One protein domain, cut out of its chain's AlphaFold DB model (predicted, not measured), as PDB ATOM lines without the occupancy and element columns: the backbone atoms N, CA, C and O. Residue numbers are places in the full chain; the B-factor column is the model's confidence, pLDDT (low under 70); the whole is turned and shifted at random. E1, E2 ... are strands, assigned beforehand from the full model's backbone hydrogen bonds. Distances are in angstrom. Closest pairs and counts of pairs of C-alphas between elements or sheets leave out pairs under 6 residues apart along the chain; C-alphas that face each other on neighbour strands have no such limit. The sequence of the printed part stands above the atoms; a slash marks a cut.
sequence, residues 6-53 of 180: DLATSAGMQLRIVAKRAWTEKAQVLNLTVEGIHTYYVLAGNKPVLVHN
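AT A GLANCE: This is residues 6 to 53 of the 180 residues of the protein "INTEIN_C_TER domain-containing protein" of Lentzea alba (UniProt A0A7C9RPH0). With little regular structure, this domain is two small hairpins, E1 with E2 and E3 with E4, joined by a wide loop, residues 17 to 38, of which 19 to 30 stick out. The printed 48 residues hold four named strands, E1 to E4 in order, in two antiparallel sheets; the class is all strand, with 18 residues in named elements. The whole is loose, radius of gyration of the C-alphas 12.5 A, and spans 32 by 30 by 16 A.

IN THESE COORDINATES: Find C-alpha 6 at (216.941, 256.770, 324.766), where E1, residues 6 to 8, begins. E2 is residues 14 to 16, E3 residues 39 to 44, 15.1 A long, and E4 residues 47 to 52, 16.1 A, ending at (225.079, 246.884, 318.948).

HOW THE PARTS SIT: Within hydrogen-bond range, find N 7 and O 15, 2.8 A, in hairpin E1 and E2, and N 49 and O 42, 2.9 A, in hairpin E3 and E4. The closest C-alphas of E1 and E4, Ala 8 and Leu 50, are 5.8 A apart.

THE WHOLE: The printed part has no cut. The E2 to E3 link is long, 22 residues. Residues 31 to 40 and 51 to 53 have pLDDT under 70.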
ATOM      1  N   ASP A   6     217.845 257.162 325.858       87.50
ATOM      2  CA  ASP A   6     216.941 256.770 324.766       87.50
ATOM      3  C   ASP A   6     217.473 255.563 323.974       87.50
ATOM      4  O   ASP A   6     218.682 255.394 323.807       87.50
ATOM      5  N   LEU A   7     216.553 254.718 323.502       81.75
ATOM      6  CA  LEU A   7     216.797 253.528 322.686       81.75
ATOM      7  C   LEU A   7     216.001 253.597 321.384       81.75
ATOM      8  O   LEU A   7     214.802 253.862 321.411       81.75
ATOM      9  N   ALA A   8     216.627 253.249 320.263       81.06
ATOM     10  CA  ALA A   8     215.942 253.174 318.978       81.06
ATOM     11  C   ALA A   8     215.138 251.865 318.814       81.06
ATOM     12  O   ALA A   8     215.599 250.780 319.189       81.06
ATOM     13  N   THR A   9     213.951 251.962 318.211       78.00
ATOM     14  CA  THR A   9     213.110 250.829 317.789       78.00
ATOM     15  C   THR A   9     213.258 250.543 316.297       78.00
ATOM     16  O   THR A   9     213.732 251.383 315.534       78.00
ATOM     17  N   SER A  10     212.769 249.381 315.855       73.88
ATOM     18  CA  SER A  10     212.762 248.998 314.434       73.88
ATOM     19  C   SER A  10     211.915 249.899 313.544       73.88
ATOM     20  O   SER A  10     212.181 249.993 312.352       73.88
ATOM     21  N   ALA A  11     210.943 250.603 314.123       79.81
ATOM     22  CA  ALA A  11     210.144 251.607 313.430       79.81
ATOM     23  C   ALA A  11     210.814 252.998 313.407       79.81
ATOM     24  O   ALA A  11     210.175 253.973 313.022       79.81
ATOM     25  N   GLY A  12     212.068 253.120 313.862       78.00
ATOM     26  CA  GLY A  12     212.793 254.392 313.925       78.00
ATOM     27  C   GLY A  12     212.357 255.317 315.068       78.00
ATOM     28  O   GLY A  12     212.702 256.495 315.067       78.00
ATOM     29  N   MET A  13     211.600 254.813 316.047       83.88
ATOM     30  CA  MET A  13     211.153 255.596 317.207       83.88
ATOM     31  C   MET A  13     212.170 255.524 318.352       83.88
ATOM     32  O   MET A  13     212.925 254.562 318.446       83.88
ATOM     33  N   GLN A  14     212.142 256.501 319.263       86.94
ATOM     34  CA  GLN A  14     212.943 256.501 320.493       86.94
ATOM     35  C   GLN A  14     212.105 256.029 321.694       86.94
ATOM     36  O   GLN A  14     210.964 256.457 321.877       86.94
ATOM     37  N   LEU A  15     212.675 255.165 322.534       84.44
ATOM     38  CA  LEU A  15     212.120 254.701 323.806       84.44
ATOM     39  C   LEU A  15     213.037 255.109 324.959       84.44
ATOM     40  O   LEU A  15     214.207 254.742 324.984       84.44
ATOM     41  N   ARG A  16     212.487 255.792 325.965       89.56
ATOM     42  CA  ARG A  16     213.220 256.198 327.170       89.56
ATOM     43  C   ARG A  16     213.333 255.040 328.166       89.56
ATOM     44  O   ARG A  16     212.330 254.424 328.533       89.56
ATOM     45  N   ILE A  17     214.537 254.784 328.674       85.38
ATOM     46  CA  ILE A  17     214.763 253.849 329.783       85.38
ATOM     47  C   ILE A  17     214.214 254.475 331.070       85.38
ATOM     48  O   ILE A  17     214.753 255.466 331.559       85.38
ATOM     49  N   VAL A  18     213.167 253.882 331.646       90.75
ATOM     50  CA  VAL A  18     212.532 254.386 332.880       90.75
ATOM     51  C   VAL A  18     213.162 253.828 334.159       90.75
ATOM     52  O   VAL A  18     213.188 254.505 335.180       90.75
ATOM     53  N   ALA A  19     213.697 252.607 334.111       88.19
ATOM     54  CA  ALA A  19     214.345 251.948 335.240       88.19
ATOM     55  C   ALA A  19     215.267 250.823 334.748       88.19
ATOM     56  O   ALA A  19     215.109 250.321 333.635       88.19
ATOM     57  N   LYS A  20     216.210 250.400 335.596       89.19
ATOM     58  CA  LYS A  20     217.040 249.204 335.385       89.19
ATOM     59  C   LYS A  20     217.029 248.340 336.644       89.19
ATOM     60  O   LYS A  20     217.068 248.876 337.749       89.19
ATOM     61  N   ARG A  21     217.027 247.015 336.485       88.25
ATOM     62  CA  ARG A  21     217.189 246.046 337.579       88.25
ATOM     63  C   ARG A  21     218.275 245.047 337.198       88.25
ATOM     64  O   ARG A  21     218.127 244.337 336.211       88.25
ATOM     65  N   ALA A  22     219.347 244.998 337.983       85.19
ATOM     66  CA  ALA A  22     220.349 243.945 337.876       85.19
ATOM     67  C   ALA A  22     219.872 242.709 338.650       85.19
ATOM     68  O   ALA A  22     219.290 242.837 339.729       85.19
ATOM     69  N   TRP A  23     220.089 241.528 338.089       88.50
ATOM     70  CA  TRP A  23     219.745 240.250 338.702       88.50
ATOM     71  C   TRP A  23     220.628 239.148 338.099       88.50
ATOM     72  O   TRP A  23     221.260 239.362 337.064       88.50
ATOM     73  N   THR A  24     220.700 237.994 338.758       87.12
ATOM     74  CA  THR A  24     221.567 236.878 338.362       87.12
ATOM     75  C   THR A  24     220.728 235.629 338.125       87.12
ATOM     76  O   THR A  24     219.965 235.234 339.003       87.12
ATOM     77  N   GLU A  25     220.916 234.988 336.971       90.75
ATOM     78  CA  GLU A  25     220.351 233.675 336.631       90.75
ATOM     79  C   GLU A  25     221.415 232.780 336.009       90.75
ATOM     80  O   GLU A  25     222.375 233.267 335.408       90.75
ATOM     81  N   LYS A  26     221.200 231.466 336.080       90.19
ATOM     82  CA  LYS A  26     221.878 230.507 335.209       90.19
ATOM     83  C   LYS A  26     220.936 230.129 334.067       90.19
ATOM     84  O   LYS A  26     220.100 229.250 334.234       90.19
ATOM     85  N   ALA A  27     221.120 230.770 332.919       86.00
ATOM     86  CA  ALA A  27     220.414 230.470 331.678       86.00
ATOM     87  C   ALA A  27     221.415 230.311 330.528       86.00
ATOM     88  O   ALA A  27     222.492 230.914 330.547       86.00
ATOM     89  N   GLN A  28     221.065 229.515 329.515       86.25
ATOM     90  CA  GLN A  28     221.821 229.508 328.266       86.25
ATOM     91  C   GLN A  28     221.527 230.810 327.517       86.25
ATOM     92  O   GLN A  28     220.382 231.089 327.166       86.25
ATOM     93  N   VAL A  29     222.567 231.604 327.281       79.06
ATOM     94  CA  VAL A  29     222.493 232.827 326.479       79.06
ATOM     95  C   VAL A  29     223.195 232.586 325.151       79.06
ATOM     96  O   VAL A  29     224.268 231.985 325.108       79.06
ATOM     97  N   LEU A  30     222.564 233.014 324.061       77.88
ATOM     98  CA  LEU A  30     223.108 232.895 322.712       77.88
ATOM     99  C   LEU A  30     223.573 234.270 322.240       77.88
ATOM    100  O   LEU A  30     222.927 235.275 322.536       77.88
ATOM    101  N   ASN A  31     224.681 234.302 321.501       66.00
ATOM    102  CA  ASN A  31     225.131 235.501 320.810       66.00
ATOM    103  C   ASN A  31     224.851 235.367 319.309       66.00
ATOM    104  O   ASN A  31     224.982 234.275 318.753       66.00
ATOM    105  N   LEU A  32     224.460 236.467 318.665       68.94
ATOM    106  CA  LEU A  32     224.203 236.509 317.230       68.94
ATOM    107  C   LEU A  32     225.353 237.217 316.519       68.94
ATOM    108  O   LEU A  32     225.563 238.419 316.699       68.94
ATOM    109  N   THR A  33     226.057 236.481 315.666       65.38
ATOM    110  CA  THR A  33     226.968 237.081 314.692       65.38
ATOM    111  C   THR A  33     226.140 237.577 313.513       65.38
ATOM    112  O   THR A  33     225.494 236.788 312.829       65.38
ATOM    113  N   VAL A  34     226.134 238.890 313.303       65.94
ATOM    114  CA  VAL A  34     225.533 239.528 312.126       65.94
ATOM    115  C   VAL A  34     226.669 239.979 311.223       65.94
ATOM    116  O   VAL A  34     227.587 240.638 311.700       65.94
ATOM    117  N   GLU A  35     226.624 239.620 309.945       60.34
ATOM    118  CA  GLU A  35     227.584 240.102 308.953       60.34
ATOM    119  C   GLU A  35     227.296 241.572 308.595       60.34
ATOM    120  O   GLU A  35     226.144 241.963 308.387       60.34
ATOM    121  N   GLY A  36     228.338 242.407 308.533       67.56
ATOM    122  CA  GLY A  36     228.222 243.824 308.183       67.56
ATOM    123  C   GLY A  36     227.886 244.716 309.379       67.56
ATOM    124  O   GLY A  36     228.695 244.900 310.284       67.56
ATOM    125  N   ILE A  37     226.705 245.342 309.393       61.66
ATOM    126  CA  ILE A  37     226.298 246.161 310.542       61.66
ATOM    127  C   ILE A  37     225.927 245.199 311.671       61.66
ATOM    128  O   ILE A  37     224.842 244.623 311.654       61.66
ATOM    129  N   HIS A  38     226.802 245.068 312.675       67.38
ATOM    130  CA  HIS A  38     226.594 244.258 313.885       67.38
ATOM    131  C   HIS A  38     225.527 244.864 314.812       67.38
ATOM    132  O   HIS A  38     225.719 245.021 316.017       67.38
ATOM    133  N   THR A  39     224.397 245.266 314.241       62.75
ATOM    134  CA  THR A  39     223.256 245.800 314.960       62.75
ATOM    135  C   THR A  39     222.038 244.976 314.608       62.75
ATOM    136  O   THR A  39     221.636 244.915 313.449       62.75
ATOM    137  N   TYR A  40     221.451 244.340 315.609       67.75
ATOM    138  CA  TYR A  40     220.235 243.554 315.454       67.75
ATOM    139  C   TYR A  40     219.195 244.006 316.462       67.75
ATOM    140  O   TYR A  40     219.507 244.608 317.490       67.75
ATOM    141  N   TYR A  41     217.936 243.719 316.154       73.56
ATOM    142  CA  TYR A  41     216.854 243.906 317.104       73.56
ATOM    143  C   TYR A  41     216.695 242.644 317.943       73.56
ATOM    144  O   TYR A  41     216.510 241.558 317.397       73.56
ATOM    145  N   VAL A  42     216.725 242.789 319.266       75.00
ATOM    146  CA  VAL A  42     216.241 241.750 320.189       75.00
ATOM    147  C   VAL A  42     214.872 242.142 320.717       75.00
ATOM    148  O   VAL A  42     214.572 243.327 320.872       75.00
ATOM    149  N   LEU A  43     214.035 241.153 321.012       81.69
ATOM    150  CA  LEU A  43     212.755 241.393 321.665       81.69
ATOM    151  C   LEU A  43     212.950 241.460 323.183       81.69
ATOM    152  O   LEU A  43     213.281 240.466 323.823       81.69
ATOM    153  N   ALA A  44     212.705 242.633 323.768       74.44
ATOM    154  CA  ALA A  44     212.510 242.790 325.205       74.44
ATOM    155  C   ALA A  44     211.003 242.695 325.495       74.44
ATOM    156  O   ALA A  44     210.255 243.665 325.332       74.44
ATOM    157  N   GLY A  45     210.529 241.497 325.850       82.25
ATOM    158  CA  GLY A  45     209.095 241.200 325.844       82.25
ATOM    159  C   GLY A  45     208.551 241.235 324.412       82.25
ATOM    160  O   GLY A  45     208.972 240.442 323.580       82.25
ATOM    161  N   ASN A  46     207.643 242.168 324.109       79.62
ATOM    162  CA  ASN A  46     207.079 242.374 322.765       79.62
ATOM    163  C   ASN A  46     207.640 243.611 322.034       79.62
ATOM    164  O   ASN A  46     207.097 244.006 321.002       79.62
ATOM    165  N   LYS A  47     208.701 244.241 322.561       76.31
ATOM    166  CA  LYS A  47     209.292 245.455 321.983       76.31
ATOM    167  C   LYS A  47     210.663 245.163 321.362       76.31
ATOM    168  O   LYS A  47     211.544 244.698 322.086       76.31
ATOM    169  N   PRO A  48     210.879 245.458 320.069       75.88
ATOM    170  CA  PRO A  48     212.199 245.360 319.457       75.88
ATOM    171  C   PRO A  48     213.101 246.502 319.940       75.88
ATOM    172  O   PRO A  48     212.722 247.673 319.871       75.88
ATOM    173  N   VAL A  49     214.302 246.156 320.402       74.00
ATOM    174  CA  VAL A  49     215.342 247.094 320.849       74.00
ATOM    175  C   VAL A  49     216.592 246.897 320.005       74.00
ATOM    176  O   VAL A  49     217.037 245.763 319.832       74.00
ATOM    177  N   LEU A  50     217.152 247.992 319.491       74.88
ATOM    178  CA  LEU A  50     218.393 247.977 318.724       74.88
ATOM    179  C   LEU A  50     219.595 247.681 319.641       74.88
ATOM    180  O   LEU A  50     219.870 248.445 320.566       74.88
ATOM    181  N   VAL A  51     220.319 246.588 319.385       67.31
ATOM    182  CA  VAL A  51     221.517 246.184 320.138       67.31
ATOM    183  C   VAL A  51     222.725 246.202 319.217       67.31
ATOM    184  O   VAL A  51     222.690 245.599 318.149       67.31
ATOM    185  N   HIS A  52     223.794 246.878 319.643       69.19
ATOM    186  CA  HIS A  52     225.079 246.884 318.948       69.19
ATOM    187  C   HIS A  52     225.972 245.797 319.551       69.19
ATOM    188  O   HIS A  52     226.313 245.857 320.732       69.19
ATOM    189  N   ASN A  53     226.312 244.786 318.762       65.25
ATOM    190  CA  ASN A  53     227.104 243.637 319.184       65.25
ATOM    191  C   ASN A  53     228.514 243.727 318.601       65.25
ATOM    192  O   ASN A  53     228.889 242.957 317.721       65.25
TER     193      ASN A  53